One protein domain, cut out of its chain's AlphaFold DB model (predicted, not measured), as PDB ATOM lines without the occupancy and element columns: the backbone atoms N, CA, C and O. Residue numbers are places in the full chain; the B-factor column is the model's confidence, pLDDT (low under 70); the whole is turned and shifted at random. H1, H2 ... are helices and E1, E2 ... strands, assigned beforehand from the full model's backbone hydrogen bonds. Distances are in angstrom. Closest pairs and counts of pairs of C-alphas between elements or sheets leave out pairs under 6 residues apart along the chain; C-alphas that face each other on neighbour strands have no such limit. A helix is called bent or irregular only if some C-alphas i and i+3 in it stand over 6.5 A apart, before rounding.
ATOM      1  N   GLY A   2      65.093  44.866 115.063       88.75
ATOM      2  CA  GLY A   2      63.745  45.376 115.411       88.75
ATOM      3  C   GLY A   2      62.580  44.751 114.628       88.75
ATOM      4  O   GLY A   2      61.506  44.555 115.180       88.75
ATOM      5  N   ARG A   3      62.805  44.385 113.357       94.00
ATOM      6  CA  ARG A   3      61.803  43.723 112.502       94.00
ATOM      7  C   ARG A   3      61.350  42.370 113.059       94.00
ATOM      8  O   ARG A   3      60.159  42.124 113.113       94.00
ATOM      9  N   SER A   4      62.285  41.543 113.521       94.31
ATOM     10  CA  SER A   4      61.966  40.220 114.067       94.31
ATOM     11  C   SER A   4      61.072  40.323 115.303       94.31
ATOM     12  O   SER A   4      60.077  39.619 115.384       94.31
ATOM     13  N   LEU A   5      61.361  41.270 116.208       95.31
ATOM     14  CA  LEU A   5      60.498  41.544 117.363       95.31
ATOM     15  C   LEU A   5      59.096  42.009 116.932       95.31
ATOM     16  O   LEU A   5      58.106  41.586 117.519       95.31
ATOM     17  N   LEU A   6      59.004  42.868 115.909       96.69
ATOM     18  CA  LEU A   6      57.717  43.320 115.369       96.69
ATOM     19  C   LEU A   6      56.892  42.154 114.816       96.69
ATOM     20  O   LEU A   6      55.709  42.033 115.115       96.69
ATOM     21  N   GLU A   7      57.521  41.310 114.001       95.88
ATOM     22  CA  GLU A   7      56.883  40.160 113.364       95.88
ATOM     23  C   GLU A   7      56.451  39.119 114.398       95.88
ATOM     24  O   GLU A   7      55.352  38.577 114.292       95.88
ATOM     25  N   GLU A   8      57.256  38.891 115.434       94.94
ATOM     26  CA  GLU A   8      56.909  38.005 116.542       94.94
ATOM     27  C   GLU A   8      55.706  38.541 117.328       94.94
ATOM     28  O   GLU A   8      54.730  37.818 117.508       94.94
ATOM     29  N   LEU A   9      55.705  39.824 117.712       94.19
ATOM     30  CA  LEU A   9      54.557  40.446 118.387       94.19
ATOM     31  C   LEU A   9      53.292  40.408 117.524       94.19
ATOM     32  O   LEU A   9      52.220  40.069 118.017       94.19
ATOM     33  N   HIS A  10      53.416  40.721 116.233       94.62
ATOM     34  CA  HIS A  10      52.290  40.745 115.305       94.62
ATOM     35  C   HIS A  10      51.766  39.342 114.963       94.62
ATOM     36  O   HIS A  10      50.600  39.193 114.613       94.62
ATOM     37  N   SER A  11      52.587  38.292 115.025       94.44
ATOM     38  CA  SER A  11      52.151  36.917 114.733       94.44
ATOM     39  C   SER A  11      51.706  36.135 115.970       94.44
ATOM     40  O   SER A  11      51.007  35.135 115.819       94.44
ATOM     41  N   ASN A  12      52.046  36.590 117.179       94.62
ATOM     42  CA  ASN A  12      51.729  35.885 118.416       94.62
ATOM     43  C   ASN A  12      50.210  35.890 118.714       94.62
ATOM     44  O   ASN A  12      49.644  36.965 118.946       94.62
ATOM     45  N   PRO A  13      49.543  34.717 118.789       92.56
ATOM     46  CA  PRO A  13      48.101  34.635 119.041       92.56
ATOM     47  C   PRO A  13      47.673  35.319 120.342       92.56
ATOM     48  O   PRO A  13      46.719  36.090 120.344       92.56
ATOM     49  N   LYS A  14      48.453  35.164 121.423       90.62
ATOM     50  CA  LYS A  14      48.154  35.778 122.729       90.62
ATOM     51  C   LYS A  14      48.200  37.303 122.690       90.62
ATOM     52  O   LYS A  14      47.560  37.962 123.503       90.62
ATOM     53  N   VAL A  15      48.993  37.867 121.779       91.19
ATOM     54  CA  VAL A  15      49.048  39.316 121.569       91.19
ATOM     55  C   VAL A  15      47.875  39.748 120.697       91.19
ATOM     56  O   VAL A  15      47.217  40.725 121.039       91.19
ATOM     57  N   LYS A  16      47.580  39.019 119.615       88.00
ATOM     58  CA  LYS A  16      46.507  39.339 118.658       88.00
ATOM     59  C   LYS A  16      45.094  39.238 119.224       88.00
ATOM     60  O   LYS A  16      44.234  40.012 118.823       88.00
ATOM     61  N   GLU A  17      44.853  38.302 120.132       89.06
ATOM     62  CA  GLU A  17      43.522  38.036 120.697       89.06
ATOM     63  C   GLU A  17      43.012  39.146 121.630       89.06
ATOM     64  O   GLU A  17      41.829  39.186 121.967       89.06
ATOM     65  N   HIS A  18      43.880  40.076 122.034       88.12
ATOM     66  CA  HIS A  18      43.542  41.153 122.959       88.12
ATOM     67  C   HIS A  18      43.973  42.508 122.408       88.12
ATOM     68  O   HIS A  18      45.027  42.609 121.799       88.12
ATOM     69  N   ASP A  19      43.225  43.575 122.703       90.44
ATOM     70  CA  ASP A  19      43.614  44.960 122.377       90.44
ATOM     71  C   ASP A  19      44.337  45.658 123.545       90.44
ATOM     72  O   ASP A  19      44.272  46.871 123.731       90.44
ATOM     73  N   THR A  20      44.996  44.872 124.399       94.50
ATOM     74  CA  THR A  20      45.630  45.367 125.624       94.50
ATOM     75  C   THR A  20      46.835  46.259 125.317       94.50
ATOM     76  O   THR A  20      47.619  45.925 124.422       94.50
ATOM     77  N   PRO A  21      47.037  47.361 126.065       96.81
ATOM     78  CA  PRO A  21      48.238  48.179 125.947       96.81
ATOM     79  C   PRO A  21      49.524  47.356 126.099       96.81
ATOM     80  O   PRO A  21      49.622  46.481 126.959       96.81
ATOM     81  N   ILE A  22      50.518  47.649 125.264       96.75
ATOM     82  CA  ILE A  22      51.812  46.967 125.221       96.75
ATOM     83  C   ILE A  22      52.853  47.843 125.913       96.75
ATOM     84  O   ILE A  22      53.093  48.991 125.524       96.75
ATOM     85  N   ILE A  23      53.506  47.260 126.916       97.81
ATOM     86  CA  ILE A  23      54.659  47.835 127.606       97.81
ATOM     87  C   ILE A  23      55.883  46.998 127.254       97.81
ATOM     88  O   ILE A  23      55.836  45.770 127.325       97.81
ATOM     89  N   LEU A  24      56.982  47.654 126.886       97.69
ATOM     90  CA  LEU A  24      58.239  46.975 126.579       97.69
ATOM     91  C   LEU A  24      59.354  47.454 127.496       97.69
ATOM     92  O   LEU A  24      59.525  48.650 127.723       97.69
ATOM     93  N   VAL A  25      60.141  46.498 127.980       97.38
ATOM     94  CA  VAL A  25      61.307  46.749 128.826       97.38
ATOM     95  C   VAL A  25      62.548  46.304 128.064       97.38
ATOM     96  O   VAL A  25      62.711  45.128 127.747       97.38
ATOM     97  N   GLY A  26      63.406  47.258 127.726       93.44
ATOM     98  CA  GLY A  26      64.655  47.028 127.015       93.44
ATOM     99  C   GLY A  26      65.838  47.211 127.941       93.44
ATOM    100  O   GLY A  26      66.115  48.325 128.370       93.44
ATOM    101  N   HIS A  27      66.576  46.137 128.197       87.56
ATOM    102  CA  HIS A  27      67.861  46.210 128.880       87.56
ATOM    103  C   HIS A  27      69.007  46.326 127.870       87.56
ATOM    104  O   HIS A  27      69.028  45.600 126.869       87.56
ATOM    105  N   SER A  28      69.974  47.205 128.135       82.06
ATOM    106  CA  SER A  28      71.168  47.382 127.308       82.06
ATOM    107  C   SER A  28      70.800  47.604 125.829       82.06
ATOM    108  O   SER A  28      69.931  48.415 125.507       82.06
ATOM    109  N   MET A  29      71.400  46.856 124.906       85.44
ATOM    110  CA  MET A  29      71.096  46.902 123.471       85.44
ATOM    111  C   MET A  29      69.635  46.562 123.127       85.44
ATOM    112  O   MET A  29      69.161  46.939 122.054       85.44
ATOM    113  N   GLY A  30      68.895  45.893 124.017       87.62
ATOM    114  CA  GLY A  30      67.474  45.587 123.829       87.62
ATOM    115  C   GLY A  30      66.611  46.839 123.656       87.62
ATOM    116  O   GLY A  30      65.657  46.824 122.879       87.62
ATOM    117  N   GLY A  31      66.987  47.961 124.277       92.31
ATOM    118  CA  GLY A  31      66.285  49.229 124.072       92.31
ATOM    119  C   GLY A  31      66.373  49.739 122.631       92.31
ATOM    120  O   GLY A  31      65.392  50.244 122.090       92.31
ATOM    121  N   LEU A  32      67.501  49.519 121.948       91.31
ATOM    122  CA  LEU A  32      67.643  49.856 120.526       91.31
ATOM    123  C   LEU A  32      66.765  48.961 119.643       91.31
ATOM    124  O   LEU A  32      66.238  49.415 118.625       91.31
ATOM    125  N   VAL A  33      66.558  47.702 120.044       94.25
ATOM    126  CA  VAL A  33      65.634  46.788 119.360       94.25
ATOM    127  C   VAL A  33      64.204  47.306 119.427       94.25
ATOM    128  O   VAL A  33      63.547  47.386 118.385       94.25
ATOM    129  N   ILE A  34      63.765  47.729 120.614       97.19
ATOM    130  CA  ILE A  34      62.447  48.339 120.828       97.19
ATOM    131  C   ILE A  34      62.295  49.608 119.986       97.19
ATOM    132  O   ILE A  34      61.296  49.743 119.280       97.19
ATOM    133  N   LYS A  35      63.297  50.502 119.981       95.81
ATOM    134  CA  LYS A  35      63.263  51.720 119.151       95.81
ATOM    135  C   LYS A  35      63.048  51.396 117.674       95.81
ATOM    136  O   LYS A  35      62.153  51.965 117.051       95.81
ATOM    137  N   LYS A  36      63.811  50.448 117.110       96.00
ATOM    138  CA  LYS A  36      63.662  50.090 115.688       96.00
ATOM    139  C   LYS A  36      62.314  49.435 115.399       96.00
ATOM    140  O   LYS A  36      61.731  49.713 114.356       96.00
ATOM    141  N   MET A  37      61.817  48.594 116.302       97.12
ATOM    142  CA  MET A  37      60.482  48.000 116.185       97.12
ATOM    143  C   MET A  37      59.393  49.083 116.159       97.12
ATOM    144  O   MET A  37      58.562  49.074 115.254       97.12
ATOM    145  N   CYS A  38      59.456  50.062 117.067       97.44
ATOM    146  CA  CYS A  38      58.511  51.180 117.123       97.44
ATOM    147  C   CYS A  38      58.469  51.955 115.801       97.44
ATOM    148  O   CYS A  38      57.392  52.131 115.233       97.44
ATOM    149  N   VAL A  39      59.634  52.350 115.273       96.88
ATOM    150  CA  VAL A  39      59.739  53.031 113.970       96.88
ATOM    151  C   VAL A  39      59.072  52.200 112.873       96.88
ATOM    152  O   VAL A  39      58.185  52.684 112.174       96.88
ATOM    153  N   LEU A  40      59.429  50.917 112.763       96.69
ATOM    154  CA  LEU A  40      58.874  50.032 111.737       96.69
ATOM    155  C   LEU A  40      57.353  49.873 111.858       96.69
ATOM    156  O   LEU A  40      56.677  49.908 110.829       96.69
ATOM    157  N   SER A  41      56.823  49.750 113.078       96.25
ATOM    158  CA  SER A  41      55.381  49.615 113.316       96.25
ATOM    159  C   SER A  41      54.589  50.860 112.912       96.25
ATOM    160  O   SER A  41      53.467  50.737 112.438       96.25
ATOM    161  N   LYS A  42      55.175  52.056 113.060       94.75
ATOM    162  CA  LYS A  42      54.523  53.337 112.741       94.75
ATOM    163  C   LYS A  42      54.658  53.709 111.260       94.75
ATOM    164  O   LYS A  42      53.831  54.454 110.750       94.75
ATOM    165  N   MET A  43      55.682  53.198 110.573       94.69
ATOM    166  CA  MET A  43      55.906  53.452 109.144       94.69
ATOM    167  C   MET A  43      55.069  52.568 108.210       94.69
ATOM    168  O   MET A  43      54.816  52.965 107.075       94.69
ATOM    169  N   HIS A  44      54.668  51.369 108.640       93.50
ATOM    170  CA  HIS A  44      53.977  50.410 107.774       93.50
ATOM    171  C   HIS A  44      52.561  50.155 108.292       93.50
ATOM    172  O   HIS A  44      52.381  49.609 109.379       93.50
ATOM    173  N   SER A  45      51.556  50.476 107.473       90.31
ATOM    174  CA  SER A  45      50.132  50.354 107.824       90.31
ATOM    175  C   SER A  45      49.700  48.940 108.231       90.31
ATOM    176  O   SER A  45      48.733  48.782 108.974       90.31
ATOM    177  N   GLY A  46      50.436  47.913 107.794       94.19
ATOM    178  CA  GLY A  46      50.209  46.515 108.166       94.19
ATOM    179  C   GLY A  46      50.457  46.178 109.641       94.19
ATOM    180  O   GLY A  46      50.150  45.062 110.035       94.19
ATOM    181  N   TYR A  47      50.990  47.108 110.443       95.12
ATOM    182  CA  TYR A  47      51.221  46.926 111.884       95.12
ATOM    183  C   TYR A  47      50.489  47.970 112.743       95.12
ATOM    184  O   TYR A  47      50.888  48.233 113.879       95.12
ATOM    185  N   ASN A  48      49.438  48.601 112.209       93.38
ATOM    186  CA  ASN A  48      48.670  49.631 112.919       93.38
ATOM    187  C   ASN A  48      48.037  49.119 114.225       93.38
ATOM    188  O   ASN A  48      47.904  49.876 115.187       93.38
ATOM    189  N   ASP A  49      47.659  47.841 114.261       93.38
ATOM    190  CA  ASP A  49      47.136  47.149 115.439       93.38
ATOM    191  C   ASP A  49      48.165  47.131 116.578       93.38
ATOM    192  O   ASP A  49      47.853  47.536 117.697       93.38
ATOM    193  N   ILE A  50      49.415  46.773 116.279       95.56
ATOM    194  CA  ILE A  50      50.519  46.825 117.240       95.56
ATOM    195  C   ILE A  50      50.846  48.276 117.587       95.56
ATOM    196  O   ILE A  50      50.924  48.631 118.763       95.56
ATOM    197  N   ALA A  51      50.993  49.134 116.580       95.62
ATOM    198  CA  ALA A  51      51.454  50.506 116.750       95.62
ATOM    199  C   ALA A  51      50.521  51.360 117.620       95.62
ATOM    200  O   ALA A  51      51.001  52.240 118.338       95.62
ATOM    201  N   ARG A  52      49.201  51.131 117.565       95.19
ATOM    202  CA  ARG A  52      48.211  51.826 118.409       95.19
ATOM    203  C   ARG A  52      48.275  51.382 119.870       95.19
ATOM    204  O   ARG A  52      47.937  52.163 120.751       95.19
ATOM    205  N   ARG A  53      48.708  50.148 120.125       96.44
ATOM    206  CA  ARG A  53      48.757  49.566 121.469       96.44
ATOM    207  C   ARG A  53      50.046  49.880 122.221       96.44
ATOM    208  O   ARG A  53      50.085  49.670 123.427       96.44
ATOM    209  N   LEU A  54      51.095  50.363 121.552       97.12
ATOM    210  CA  LEU A  54      52.347  50.758 122.206       97.12
ATOM    211  C   LEU A  54      52.086  51.894 123.205       97.12
ATOM    212  O   LEU A  54      51.751  53.004 122.797       97.12
ATOM    213  N   HIS A  55      52.250  51.608 124.497       97.38
ATOM    214  CA  HIS A  55      51.906  52.531 125.581       97.38
ATOM    215  C   HIS A  55      53.136  53.078 126.308       97.38
ATOM    216  O   HIS A  55      53.251  54.286 126.511       97.38
ATOM    217  N   SER A  56      54.079  52.214 126.701       97.75
ATOM    218  CA  SER A  56      55.280  52.658 127.421       97.75
ATOM    219  C   SER A  56      56.513  51.842 127.090       97.75
ATOM    220  O   SER A  56      56.428  50.619 126.957       97.75
ATOM    221  N   PHE A  57      57.667  52.509 127.062       97.75
ATOM    222  CA  PHE A  57      58.976  51.869 126.987       97.75
ATOM    223  C   PHE A  57      59.819  52.200 128.213       97.75
ATOM    224  O   PHE A  57      59.961  53.362 128.587       97.75
ATOM    225  N   TYR A  58      60.409  51.162 128.796       96.62
ATOM    226  CA  TYR A  58      61.361  51.251 129.895       96.62
ATOM    227  C   TYR A  58      62.738  50.854 129.376       96.62
ATOM    228  O   TYR A  58      62.945  49.715 128.958       96.62
ATOM    229  N   PHE A  59      63.682  51.783 129.391       94.50
ATOM    230  CA  PHE A  59      65.056  51.570 128.962       94.50
ATOM    231  C   PHE A  59      65.963  51.453 130.181       94.50
ATOM    232  O   PHE A  59      66.073  52.388 130.966       94.50
ATOM    233  N   LEU A  60      66.607  50.300 130.342       90.06
ATOM    234  CA  LEU A  60      67.498  49.999 131.460       90.06
ATOM    235  C   LEU A  60      68.930  49.929 130.932       90.06
ATOM    236  O   LEU A  60      69.275  48.982 130.224       90.06
ATOM    237  N   GLY A  61      69.743  50.948 131.209       83.94
ATOM    238  CA  GLY A  61      71.130  51.021 130.743       83.94
ATOM    239  C   GLY A  61      71.250  50.909 129.221       83.94
ATOM    240  O   GLY A  61      72.151  50.248 128.718       83.94
ATOM    241  N   THR A  62      70.296  51.454 128.459       87.25
ATOM    242  CA  THR A  62      70.351  51.421 126.990       87.25
ATOM    243  C   THR A  62      71.306  52.502 126.490       87.25
ATOM    244  O   THR A  62      71.074  53.664 126.807       87.25
ATOM    245  N   PRO A  63      72.316  52.181 125.656       85.50
ATOM    246  CA  PRO A  63      73.137  53.199 125.009       85.50
ATOM    247  C   PRO A  63      72.303  53.877 123.925       85.50
ATOM    248  O   PRO A  63      72.271  53.436 122.775       85.50
ATOM    249  N   HIS A  64      71.553  54.908 124.299       84.06
ATOM    250  CA  HIS A  64      70.748  55.663 123.360       84.06
ATOM    251  C   HIS A  64      71.648  56.327 122.328       84.06
ATOM    252  O   HIS A  64      71.332  56.227 121.151       84.06
ATOM    253  N   TRP A  65      72.774  56.924 122.709       75.56
ATOM    254  CA  TRP A  65      73.644  57.652 121.783       75.56
ATOM    255  C   TRP A  65      74.832  56.821 121.279       75.56
ATOM    256  O   TRP A  65      75.444  56.052 122.014       75.56
ATOM    257  N   GLY A  66      75.159  56.976 119.992       63.25
ATOM    258  CA  GLY A  66      76.217  56.207 119.325       63.25
ATOM    259  C   GLY A  66      77.649  56.619 119.698       63.25
ATOM    260  O   GLY A  66      78.564  55.807 119.552       63.25
ATOM    261  N   SER A  67      77.848  57.838 120.214       57.75
ATOM    262  CA  SER A  67      79.167  58.449 120.445       57.75
ATOM    263  C   SER A  67      80.052  57.677 121.431       57.75
ATOM    264  O   SER A  67      81.270  57.698 121.273       57.75
ATOM    265  N   ASN A  68      79.466  56.927 122.373       65.06
ATOM    266  CA  ASN A  68      80.202  56.076 123.316       65.06
ATOM    267  C   ASN A  68      79.887  54.575 123.160       65.06
ATOM    268  O   ASN A  68      80.116  53.760 124.058       65.06
ATOM    269  N   LEU A  69      79.371  54.166 121.996       67.38
ATOM    270  CA  LEU A  69      78.973  52.779 121.754       67.38
ATOM    271  C   LEU A  69      80.163  51.811 121.821       67.38
ATOM    272  O   LEU A  69      80.018  50.680 122.276       67.38
ATOM    273  N   ALA A  70      81.344  52.241 121.374       69.00
ATOM    274  CA  ALA A  70      82.555  51.424 121.364       69.00
ATOM    275  C   ALA A  70      82.992  50.984 122.770       69.00
ATOM    276  O   ALA A  70      83.284  49.805 123.003       69.00
ATOM    277  N   SER A  71      83.021  51.927 123.708       70.94
ATOM    278  CA  SER A  71      83.370  51.683 125.108       70.94
ATOM    279  C   SER A  71      82.246  50.926 125.820       70.94
ATOM    280  O   SER A  71      82.523  49.924 126.475       70.94
ATOM    281  N   THR A  72      80.987  51.302 125.580       73.31
ATOM    282  CA  THR A  72      79.809  50.632 126.145       73.31
ATOM    283  C   THR A  72      79.735  49.166 125.717       73.31
ATOM    284  O   THR A  72      79.629  48.276 126.555       73.31
ATOM    285  N   LEU A  73      79.877  48.871 124.419       72.75
ATOM    286  CA  LEU A  73      79.942  47.493 123.917       72.75
ATOM    287  C   LEU A  73      81.133  46.745 124.507       72.75
ATOM    288  O   LEU A  73      80.998  45.581 124.870       72.75
ATOM    289  N   SER A  74      82.288  47.400 124.632       72.38
ATOM    290  CA  SER A  74      83.455  46.792 125.271       72.38
ATOM    291  C   SER A  74      83.179  46.421 126.730       72.38
ATOM    292  O   SER A  74      83.636  45.368 127.170       72.38
ATOM    293  N   ASN A  75      82.437  47.244 127.470       73.94
ATOM    294  CA  ASN A  75      82.040  46.973 128.851       73.94
ATOM    295  C   ASN A  75      81.006  45.844 128.919       73.94
ATOM    296  O   ASN A  75      81.215  44.882 129.653       73.94
ATOM    297  N   ILE A  76      79.967  45.881 128.080       72.69
ATOM    298  CA  ILE A  76      78.955  44.815 127.969       72.69
ATOM    299  C   ILE A  76      79.611  43.463 127.647       72.69
ATOM    300  O   ILE A  76      79.287  42.452 128.269       72.69
ATOM    301  N   LEU A  77      80.558  43.422 126.705       73.31
ATOM    302  CA  LEU A  77      81.289  42.202 126.344       73.31
ATOM    303  C   LEU A  77      82.119  41.660 127.515       73.31
ATOM    304  O   LEU A  77      82.127  40.455 127.758       73.31
ATOM    305  N   ARG A  78      82.767  42.541 128.290       71.94
ATOM    306  CA  ARG A  78      83.499  42.138 129.502       71.94
ATOM    307  C   ARG A  78      82.575  41.530 130.556       71.94
ATOM    308  O   ARG A  78      82.930  40.505 131.123       71.94
ATOM    309  N   VAL A  79      81.407  42.129 130.793       72.62
ATOM    310  CA  VAL A  79      80.421  41.628 131.772       72.62
ATOM    311  C   VAL A  79      79.798  40.307 131.318       72.62
ATOM    312  O   VAL A  79      79.562  39.421 132.131       72.62
ATOM    313  N   SER A  80      79.552  40.150 130.019       68.75
ATOM    314  CA  SER A  80      78.903  38.957 129.456       68.75
ATOM    315  C   SER A  80      79.844  37.764 129.237       68.75
ATOM    316  O   SER A  80      79.392  36.712 128.793       68.75
ATOM    317  N   GLY A  81      81.148  37.905 129.511       65.06
ATOM    318  CA  GLY A  81      82.146  36.849 129.290       65.06
ATOM    319  C   GLY A  81      82.452  36.555 127.812       65.06
ATOM    320  O   GLY A  81      83.259  35.677 127.508       65.06
ATOM    321  N   LEU A  82      81.851  37.301 126.880       61.56
ATOM    322  CA  LEU A  82      82.099  37.206 125.443       61.56
ATOM    323  C   LEU A  82      83.402  37.958 125.116       61.56
ATOM    324  O   LEU A  82      83.472  39.183 125.178       61.56
ATOM    325  N   GLY A  83      84.472  37.223 124.801       55.75
ATOM    326  CA  GLY A  83      85.821  37.776 124.621       55.75
ATOM    327  C   GLY A  83      85.933  38.958 123.635       55.75
ATOM    328  O   GLY A  83      85.255  39.027 122.613       55.75
ATOM    329  N   ARG A  84      86.889  39.863 123.908       54.03
ATOM    330  CA  ARG A  84      87.186  41.137 123.201       54.03
ATOM    331  C   ARG A  84      87.384  41.071 121.670       54.03
ATOM    332  O   ARG A  84      87.470  42.120 121.039       54.03
ATOM    333  N   ARG A  85      87.534  39.890 121.059       50.34
ATOM    334  CA  ARG A  85      88.130  39.753 119.712       50.34
ATOM    335  C   ARG A  85      87.188  39.960 118.520       50.34
ATOM    336  O   ARG A  85      87.697  40.105 117.416       50.34
ATOM    337  N   ALA A  86      85.866  40.016 118.695       49.44
ATOM    338  CA  ALA A  86      84.952  39.971 117.543       49.44
ATOM    339  C   ALA A  86      84.324  41.312 117.098       49.44
ATOM    340  O   ALA A  86      83.623  41.331 116.090       49.44
ATOM    341  N   VAL A  87      84.509  42.440 117.801       51.03
ATOM    342  CA  VAL A  87      83.648  43.624 117.556       51.03
ATOM    343  C   VAL A  87      84.377  44.967 117.673       51.03
ATOM    344  O   VAL A  87      83.813  45.915 118.195       51.03
ATOM    345  N   VAL A  88      85.622  45.094 117.205       51.91
ATOM    346  CA  VAL A  88      86.321  46.404 117.225       51.91
ATOM    347  C   VAL A  88      86.238  47.130 115.874       51.91
ATOM    348  O   VAL A  88      86.093  48.346 115.833       51.91
ATOM    349  N   SER A  89      86.186  46.403 114.757       47.81
ATOM    350  CA  SER A  89      86.178  46.979 113.401       47.81
ATOM    351  C   SER A  89      84.807  47.455 112.889       47.81
ATOM    352  O   SER A  89      84.736  48.075 111.837       47.81
ATOM    353  N   SER A  90      83.711  47.216 113.622       53.62
ATOM    354  CA  SER A  90      82.341  47.601 113.212       53.62
ATOM    355  C   SER A  90      81.740  48.758 114.021       53.62
ATOM    356  O   SER A  90      80.568  49.087 113.850       53.62
ATOM    357  N   LEU A  91      82.510  49.366 114.926       53.59
ATOM    358  CA  LEU A  91      81.980  50.260 115.961       53.59
ATOM    359  C   LEU A  91      81.592  51.649 115.438       53.59
ATOM    360  O   LEU A  91      80.530  52.148 115.799       53.59
ATOM    361  N   GLN A  92      82.388  52.243 114.542       56.31
ATOM    362  CA  GLN A  92      82.068  53.551 113.953       56.31
ATOM    363  C   GLN A  92      80.819  53.490 113.065       56.31
ATOM    364  O   GLN A  92      79.909  54.299 113.221       56.31
ATOM    365  N   ALA A  93      80.714  52.468 112.210       57.75
ATOM    366  CA  ALA A  93      79.520  52.244 111.395       57.75
ATOM    367  C   ALA A  93      78.263  52.022 112.260       57.75
ATOM    368  O   ALA A  93      77.177  52.478 111.916       57.75
ATOM    369  N   LYS A  94      78.403  51.366 113.420       66.69
ATOM    370  CA  LYS A  94      77.294  51.166 114.362       66.69
ATOM    371  C   LYS A  94      76.886  52.447 115.098       66.69
ATOM    372  O   LYS A  94      75.702  52.597 115.377       66.69
ATOM    373  N   SER A  95      77.813  53.370 115.369       69.81
ATOM    374  CA  SER A  95      77.501  54.684 115.960       69.81
ATOM    375  C   SER A  95      76.557  55.496 115.069       69.81
ATOM    376  O   SER A  95      75.515  55.955 115.537       69.81
ATOM    377  N   GLU A  96      76.875  55.614 113.775       75.81
ATOM    378  CA  GLU A  96      76.027  56.347 112.824       75.81
ATOM    379  C   GLU A  96      74.644  55.707 112.678       75.81
ATOM    380  O   GLU A  96      73.633  56.403 112.712       75.81
ATOM    381  N   LEU A  97      74.571  54.373 112.617       80.62
ATOM    382  CA  LEU A  97      73.290  53.665 112.553       80.62
ATOM    383  C   LEU A  97      72.416  53.901 113.793       80.62
ATOM    384  O   LEU A  97      71.197  54.001 113.664       80.62
ATOM    385  N   ILE A  98      73.009  53.991 114.987       81.50
ATOM    386  CA  ILE A  98      72.268  54.306 116.218       81.50
ATOM    387  C   ILE A  98      71.785  55.754 116.210       81.50
ATOM    388  O   ILE A  98      70.658  56.014 116.629       81.50
ATOM    389  N   ARG A  99      72.601  56.687 115.711       83.81
ATOM    390  CA  ARG A  99      72.207  58.092 115.578       83.81
ATOM    391  C   ARG A  99      71.008  58.238 114.644       83.81
ATOM    392  O   ARG A  99      69.981  58.753 115.069       83.81
ATOM    393  N   VAL A 100      71.092  57.657 113.447       87.88
ATOM    394  CA  VAL A 100      69.978  57.621 112.484       87.88
ATOM    395  C   VAL A 100      68.737  56.970 113.098       87.88
ATOM    396  O   VAL A 100      67.638  57.499 112.977       87.88
ATOM    397  N   LEU A 101      68.898  55.851 113.813       90.38
ATOM    398  CA  LEU A 101      67.781  55.199 114.495       90.38
ATOM    399  C   LEU A 101      67.132  56.101 115.551       90.38
ATOM    400  O   LEU A 101      65.911  56.104 115.680       90.38
ATOM    401  N   ASN A 102      67.917  56.832 116.334       88.62
ATOM    402  CA  ASN A 102      67.361  57.770 117.300       88.62
ATOM    403  C   ASN A 102      66.606  58.903 116.619       88.62
ATOM    404  O   ASN A 102      65.534  59.259 117.101       88.62
ATOM    405  N   ASP A 103      67.148  59.448 115.535       90.44
ATOM    406  CA  ASP A 103      66.510  60.531 114.791       90.44
ATOM    407  C   ASP A 103      65.175  60.057 114.198       90.44
ATOM    408  O   ASP A 103      64.154  60.714 114.395       90.44
ATOM    409  N   GLU A 104      65.130  58.862 113.598       93.00
ATOM    410  CA  GLU A 104      63.877  58.222 113.166       93.00
ATOM    411  C   GLU A 104      62.920  58.007 114.349       93.00
ATOM    412  O   GLU A 104      61.740  58.349 114.290       93.00
ATOM    413  N   PHE A 105      63.419  57.443 115.451       94.06
ATOM    414  CA  PHE A 105      62.606  57.143 116.626       94.06
ATOM    415  C   PHE A 105      61.957  58.401 117.204       94.06
ATOM    416  O   PHE A 105      60.778  58.354 117.557       94.06
ATOM    417  N   ARG A 106      62.683  59.528 117.233       91.50
ATOM    418  CA  ARG A 106      62.189  60.833 117.704       91.50
ATOM    419  C   ARG A 106      60.930  61.295 116.977       91.50
ATOM    420  O   ARG A 106      60.072  61.923 117.590       91.50
ATOM    421  N   LEU A 107      60.801  60.942 115.703       93.06
ATOM    422  CA  LEU A 107      59.643  61.283 114.877       93.06
ATOM    423  C   LEU A 107      58.439  60.359 115.124       93.06
ATOM    424  O   LEU A 107      57.316  60.708 114.768       93.06
ATOM    425  N   HIS A 108      58.648  59.189 115.739       93.25
ATOM    426  CA  HIS A 108      57.647  58.119 115.815       93.25
ATOM    427  C   HIS A 108      57.201  57.730 117.232       93.25
ATOM    428  O   HIS A 108      56.222  56.992 117.360       93.25
ATOM    429  N   TYR A 109      57.861  58.211 118.293       91.50
ATOM    430  CA  TYR A 109      57.496  57.853 119.674       91.50
ATOM    431  C   TYR A 109      56.310  58.644 120.248       91.50
ATOM    432  O   TYR A 109      55.913  58.394 121.384       91.50
ATOM    433  N   GLN A 110      55.739  59.594 119.500       91.12
ATOM    434  CA  GLN A 110      54.613  60.411 119.968       91.12
ATOM    435  C   GLN A 110      53.463  59.535 120.495       91.12
ATOM    436  O   GLN A 110      53.035  58.583 119.838       91.12
ATOM    437  N   GLY A 111      52.978  59.864 121.696       91.12
ATOM    438  CA  GLY A 111      51.955  59.093 122.414       91.12
ATOM    439  C   GLY A 111      52.477  57.899 123.224       91.12
ATOM    440  O   GLY A 111      51.670  57.206 123.834       91.12
ATOM    441  N   ILE A 112      53.792  57.656 123.257       96.44
ATOM    442  CA  ILE A 112      54.421  56.594 124.057       96.44
ATOM    443  C   ILE A 112      55.127  57.215 125.266       96.44
ATOM    444  O   ILE A 112      55.934  58.134 125.120       96.44
ATOM    445  N   HIS A 113      54.870  56.685 126.462       96.25
ATOM    446  CA  HIS A 113      55.566  57.095 127.683       96.25
ATOM    447  C   HIS A 113      56.959  56.464 127.747       96.25
ATOM    448  O   HIS A 113      57.097  55.240 127.731       96.25
ATOM    449  N   LEU A 114      57.998  57.292 127.819       95.25
ATOM    450  CA  LEU A 114      59.383  56.832 127.826       95.25
ATOM    451  C   LEU A 114      59.986  57.011 129.215       95.25
ATOM    452  O   LEU A 114      59.981  58.108 129.772       95.25
ATOM    453  N   HIS A 115      60.510  55.919 129.760       94.12
ATOM    454  CA  HIS A 115      61.188  55.886 131.046       94.12
ATOM    455  C   HIS A 115      62.586  55.324 130.856       94.12
ATOM    456  O   HIS A 115      62.760  54.264 130.257       94.12
ATOM    457  N   THR A 116      63.580  56.013 131.397       90.69
ATOM    458  CA  THR A 116      64.978  55.658 131.193       90.69
ATOM    459  C   THR A 116      65.700  55.616 132.528       90.69
ATOM    460  O   THR A 116      65.603  56.540 133.331       90.69
ATOM    461  N   PHE A 117      66.420  54.525 132.751       88.75
ATOM    462  CA  PHE A 117      67.135  54.218 133.977       88.75
ATOM    463  C   PHE A 117      68.578  53.897 133.622       88.75
ATOM    464  O   PHE A 117      68.850  53.219 132.628       88.75
ATOM    465  N   TYR A 118      69.500  54.364 134.448       82.88
ATOM    466  CA  TYR A 118      70.930  54.167 134.269       82.88
ATOM    467  C   TYR A 118      71.561  53.678 135.569       82.88
ATOM    468  O   TYR A 118      70.990  53.816 136.653       82.88
ATOM    469  N   GLU A 119      72.731  53.064 135.446       76.69
ATOM    470  CA  GLU A 119      73.490  52.569 136.588       76.69
ATOM    471  C   GLU A 119      74.053  53.736 137.402       76.69
ATOM    472  O   GLU A 119      74.717  54.621 136.867       76.69
ATOM    473  N   THR A 120      73.815  53.725 138.712       76.25
ATOM    474  CA  THR A 120      74.387  54.700 139.655       76.25
ATOM    475  C   THR A 120      75.593  54.149 140.414       76.25
ATOM    476  O   THR A 120      76.334  54.913 141.030       76.25
ATOM    477  N   LEU A 121      75.807  52.831 140.364       79.25
ATOM    478  CA  LEU A 121      76.908  52.141 141.025       79.25
ATOM    479  C   LEU A 121      77.828  51.496 139.982       79.25
ATOM    480  O   LEU A 121      77.336  50.864 139.048       79.25
ATOM    481  N   PRO A 122      79.157  51.621 140.130       77.75
ATOM    482  CA  PRO A 122      80.098  51.015 139.203       77.75
ATOM    483  C   PRO A 122      80.135  49.491 139.357       77.75
ATOM    484  O   PRO A 122      80.152  48.959 140.468       77.75
ATOM    485  N   THR A 123      80.257  48.787 138.233       79.81
ATOM    486  CA  THR A 123      80.559  47.354 138.227       79.81
ATOM    487  C   THR A 123      82.036  47.138 138.595       79.81
ATOM    488  O   THR A 123      82.911  47.738 137.953       79.81
ATOM    489  N   PRO A 124      82.366  46.291 139.593       75.75
ATOM    490  CA  PRO A 124      83.750  46.050 140.005       75.75
ATOM    491  C   PRO A 124      84.662  45.662 138.830       75.75
ATOM    492  O   PRO A 124      84.359  44.749 138.066       75.75
ATOM    493  N   GLY A 125      85.779  46.378 138.664       73.62
ATOM    494  CA  GLY A 125      86.761  46.135 137.595       73.62
ATOM    495  C   GLY A 125      86.374  46.635 136.192       73.62
ATOM    496  O   GLY A 125      87.182  46.515 135.268       73.62
ATOM    497  N   ILE A 126      85.176  47.202 136.013       70.44
ATOM    498  CA  ILE A 126      84.674  47.699 134.717       70.44
ATOM    499  C   ILE A 126      84.259  49.174 134.799       70.44
ATOM    500  O   ILE A 126      84.502  49.919 133.852       70.44
ATOM    501  N   GLY A 127      83.713  49.615 135.933       74.56
ATOM    502  CA  GLY A 127      83.089  50.931 136.071       74.56
ATOM    503  C   GLY A 127      81.615  50.893 135.668       74.56
ATOM    504  O   GLY A 127      80.995  49.831 135.670       74.56
ATOM    505  N   VAL A 128      81.038  52.050 135.354       73.25
ATOM    506  CA  VAL A 128      79.663  52.142 134.838       73.25
ATOM    507  C   VAL A 128      79.612  51.532 133.431       73.25
ATOM    508  O   VAL A 128      80.472  51.830 132.597       73.25
ATOM    509  N   ILE A 129      78.638  50.656 133.161       72.56
ATOM    510  CA  ILE A 129      78.573  49.934 131.879       72.56
ATOM    511  C   ILE A 129      78.148  50.868 130.742       72.56
ATOM    512  O   ILE A 129      78.750  50.823 129.668       72.56
ATOM    513  N   VAL A 130      77.152  51.719 130.998       72.44
ATOM    514  CA  VAL A 130      76.670  52.761 130.081       72.44
ATOM    515  C   VAL A 130      76.727  54.095 130.805       72.44
ATOM    516  O   VAL A 130      76.062  54.263 131.825       72.44
ATOM    517  N   ASP A 131      77.522  55.033 130.296       74.00
ATOM    518  CA  ASP A 131      77.612  56.368 130.883       74.00
ATOM    519  C   ASP A 131      76.251  57.071 130.889       74.00
ATOM    520  O   ASP A 131      75.404  56.838 130.024       74.00
ATOM    521  N   THR A 132      76.049  57.946 131.874       73.31
ATOM    522  CA  THR A 132      74.769  58.620 132.091       73.31
ATOM    523  C   THR A 132      74.298  59.381 130.858       73.31
ATOM    524  O   THR A 132      73.126  59.272 130.521       73.31
ATOM    525  N   GLU A 133      75.186  60.087 130.149       73.44
ATOM    526  CA  GLU A 133      74.830  60.861 128.952       73.44
ATOM    527  C   GLU A 133      74.292  59.957 127.838       73.44
ATOM    528  O   GLU A 133      73.222  60.220 127.282       73.44
ATOM    529  N   SER A 134      74.978  58.846 127.563       73.12
ATOM    530  CA  SER A 134      74.546  57.833 126.599       73.12
ATOM    531  C   SER A 134      73.290  57.101 127.051       73.12
ATOM    532  O   SER A 134      72.495  56.688 126.206       73.12
ATOM    533  N   ALA A 135      73.111  56.932 128.360       73.31
ATOM    534  CA  ALA A 135      71.954  56.275 128.933       73.31
ATOM    535  C   ALA A 135      70.728  57.183 128.968       73.31
ATOM    536  O   ALA A 135      69.633  56.651 128.928       73.31
ATOM    537  N   THR A 136      70.863  58.512 129.007       76.19
ATOM    538  CA  THR A 136      69.735  59.453 129.007       76.19
ATOM    539  C   THR A 136      69.218  59.767 127.609       76.19
ATOM    540  O   THR A 136      69.970  59.973 126.655       76.19
TER     541      THR A 136
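AT A GLANCE: This is residues 2 to 136 of the 138 residues of an uncharacterized protein of Candidatus Bathyarchaeota archaeon (UniProt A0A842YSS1). A narrow three-stranded parallel sheet has H3 running along one of its faces, with H1 and H6 packed on H3; the other face is bare of named helices. H4 and H2 lie toward the end where the strands begin, while H5, the small H7 and long links lie toward the end where the strands finish. The printed part has 135 residues with seven named helices and three named strands, in the order H1 H2 E1 H3 H4 E2 H5 H6 E3 H7; the sheet's order is E1 E2 E3 and the class is mostly helix. It is compact, with a radius of gyration of the C-alphas of 15.9 A, and elongated, spanning 47 by 29 by 26 A.

IN THESE COORDINATES: H1, residues 2 to 11, begins at C-alpha 2 (63.745, 45.376, 115.411) and is 14.4 A long. H2 is residues 13 to 16, and E1 is residues 22 to 27, 16.5 A. H3, residues 30 to 43, is 20.3 A long. H4, residues 45 to 53, is irregular, with C-alphas 46 and 49 7.9 A apart. E2, residues 54 to 60, is 17.8 A long. H5, residues 66 to 79, is 19.6 A long and irregular, with C-alphas 67 and 70 7.9 A apart. H6, residues 91 to 108, is the longest helix, 25.6 A. E3 is residues 113 to 117, and H7, residues 132 to 135, ends at C-alpha 135 (71.954, 56.275, 128.933).

HOW THE PARTS SIT: E1 and E2 are parallel at 15 degrees, with N 26 and O 58 within hydrogen-bond range at 2.8 A; E2 and E3 are parallel at 9 degrees, with N 59 and O 115 at 2.8 A. H3 is on the sheet, over E1 and E2, at a height over the sheet of 9.4 A: two layers, a helix on one face of a sheet. E1, H3 H4, E2 and E2, H5 H6, E3 are strand-helix-strand units, parallel neighbour strands with helices between, and both crossovers are right-handed. H3 is the hub, touching three helices: H1 at a steep tilt of 67 degrees (C-alphas of Gly 2 and Met 37 closest, 4.3 A), H6 at 48 degrees (Val 39 and Phe 105, 5.7 A), and H4 with residues 38 to 42 alone (Ser 41 and Tyr 47, 5.2 A). H5 touches H6 with residues 66 to 70 alone, the C-alphas of Gly 66 and Ser 95 being closest at 3.9 A. H7 only grazes the sheet, and H2 is close to H1 but not clearly touching, with the C-alphas of Leu 9 and Val 15 closest at 6.5 A. Every O i to N i+4 pair is within range in H1 and H3, against 8 of 10 in H5, 12 of 14 in H6 and 2 of 5 in H4, which has 4 of 6 O i to N i+3 pairs; H2 and H7 are too short for an i+4 pair.

THE WHOLE: The C-alphas of Ser 45 and Gly 125, the two farthest apart, are 47.4 A apart. The printed part has no cut. The links H5 to H6 and E3 to H7 are long. Mean pLDDT of the printed part is 83.4, and residues 66 to 70 and 80 to 95 are under 70.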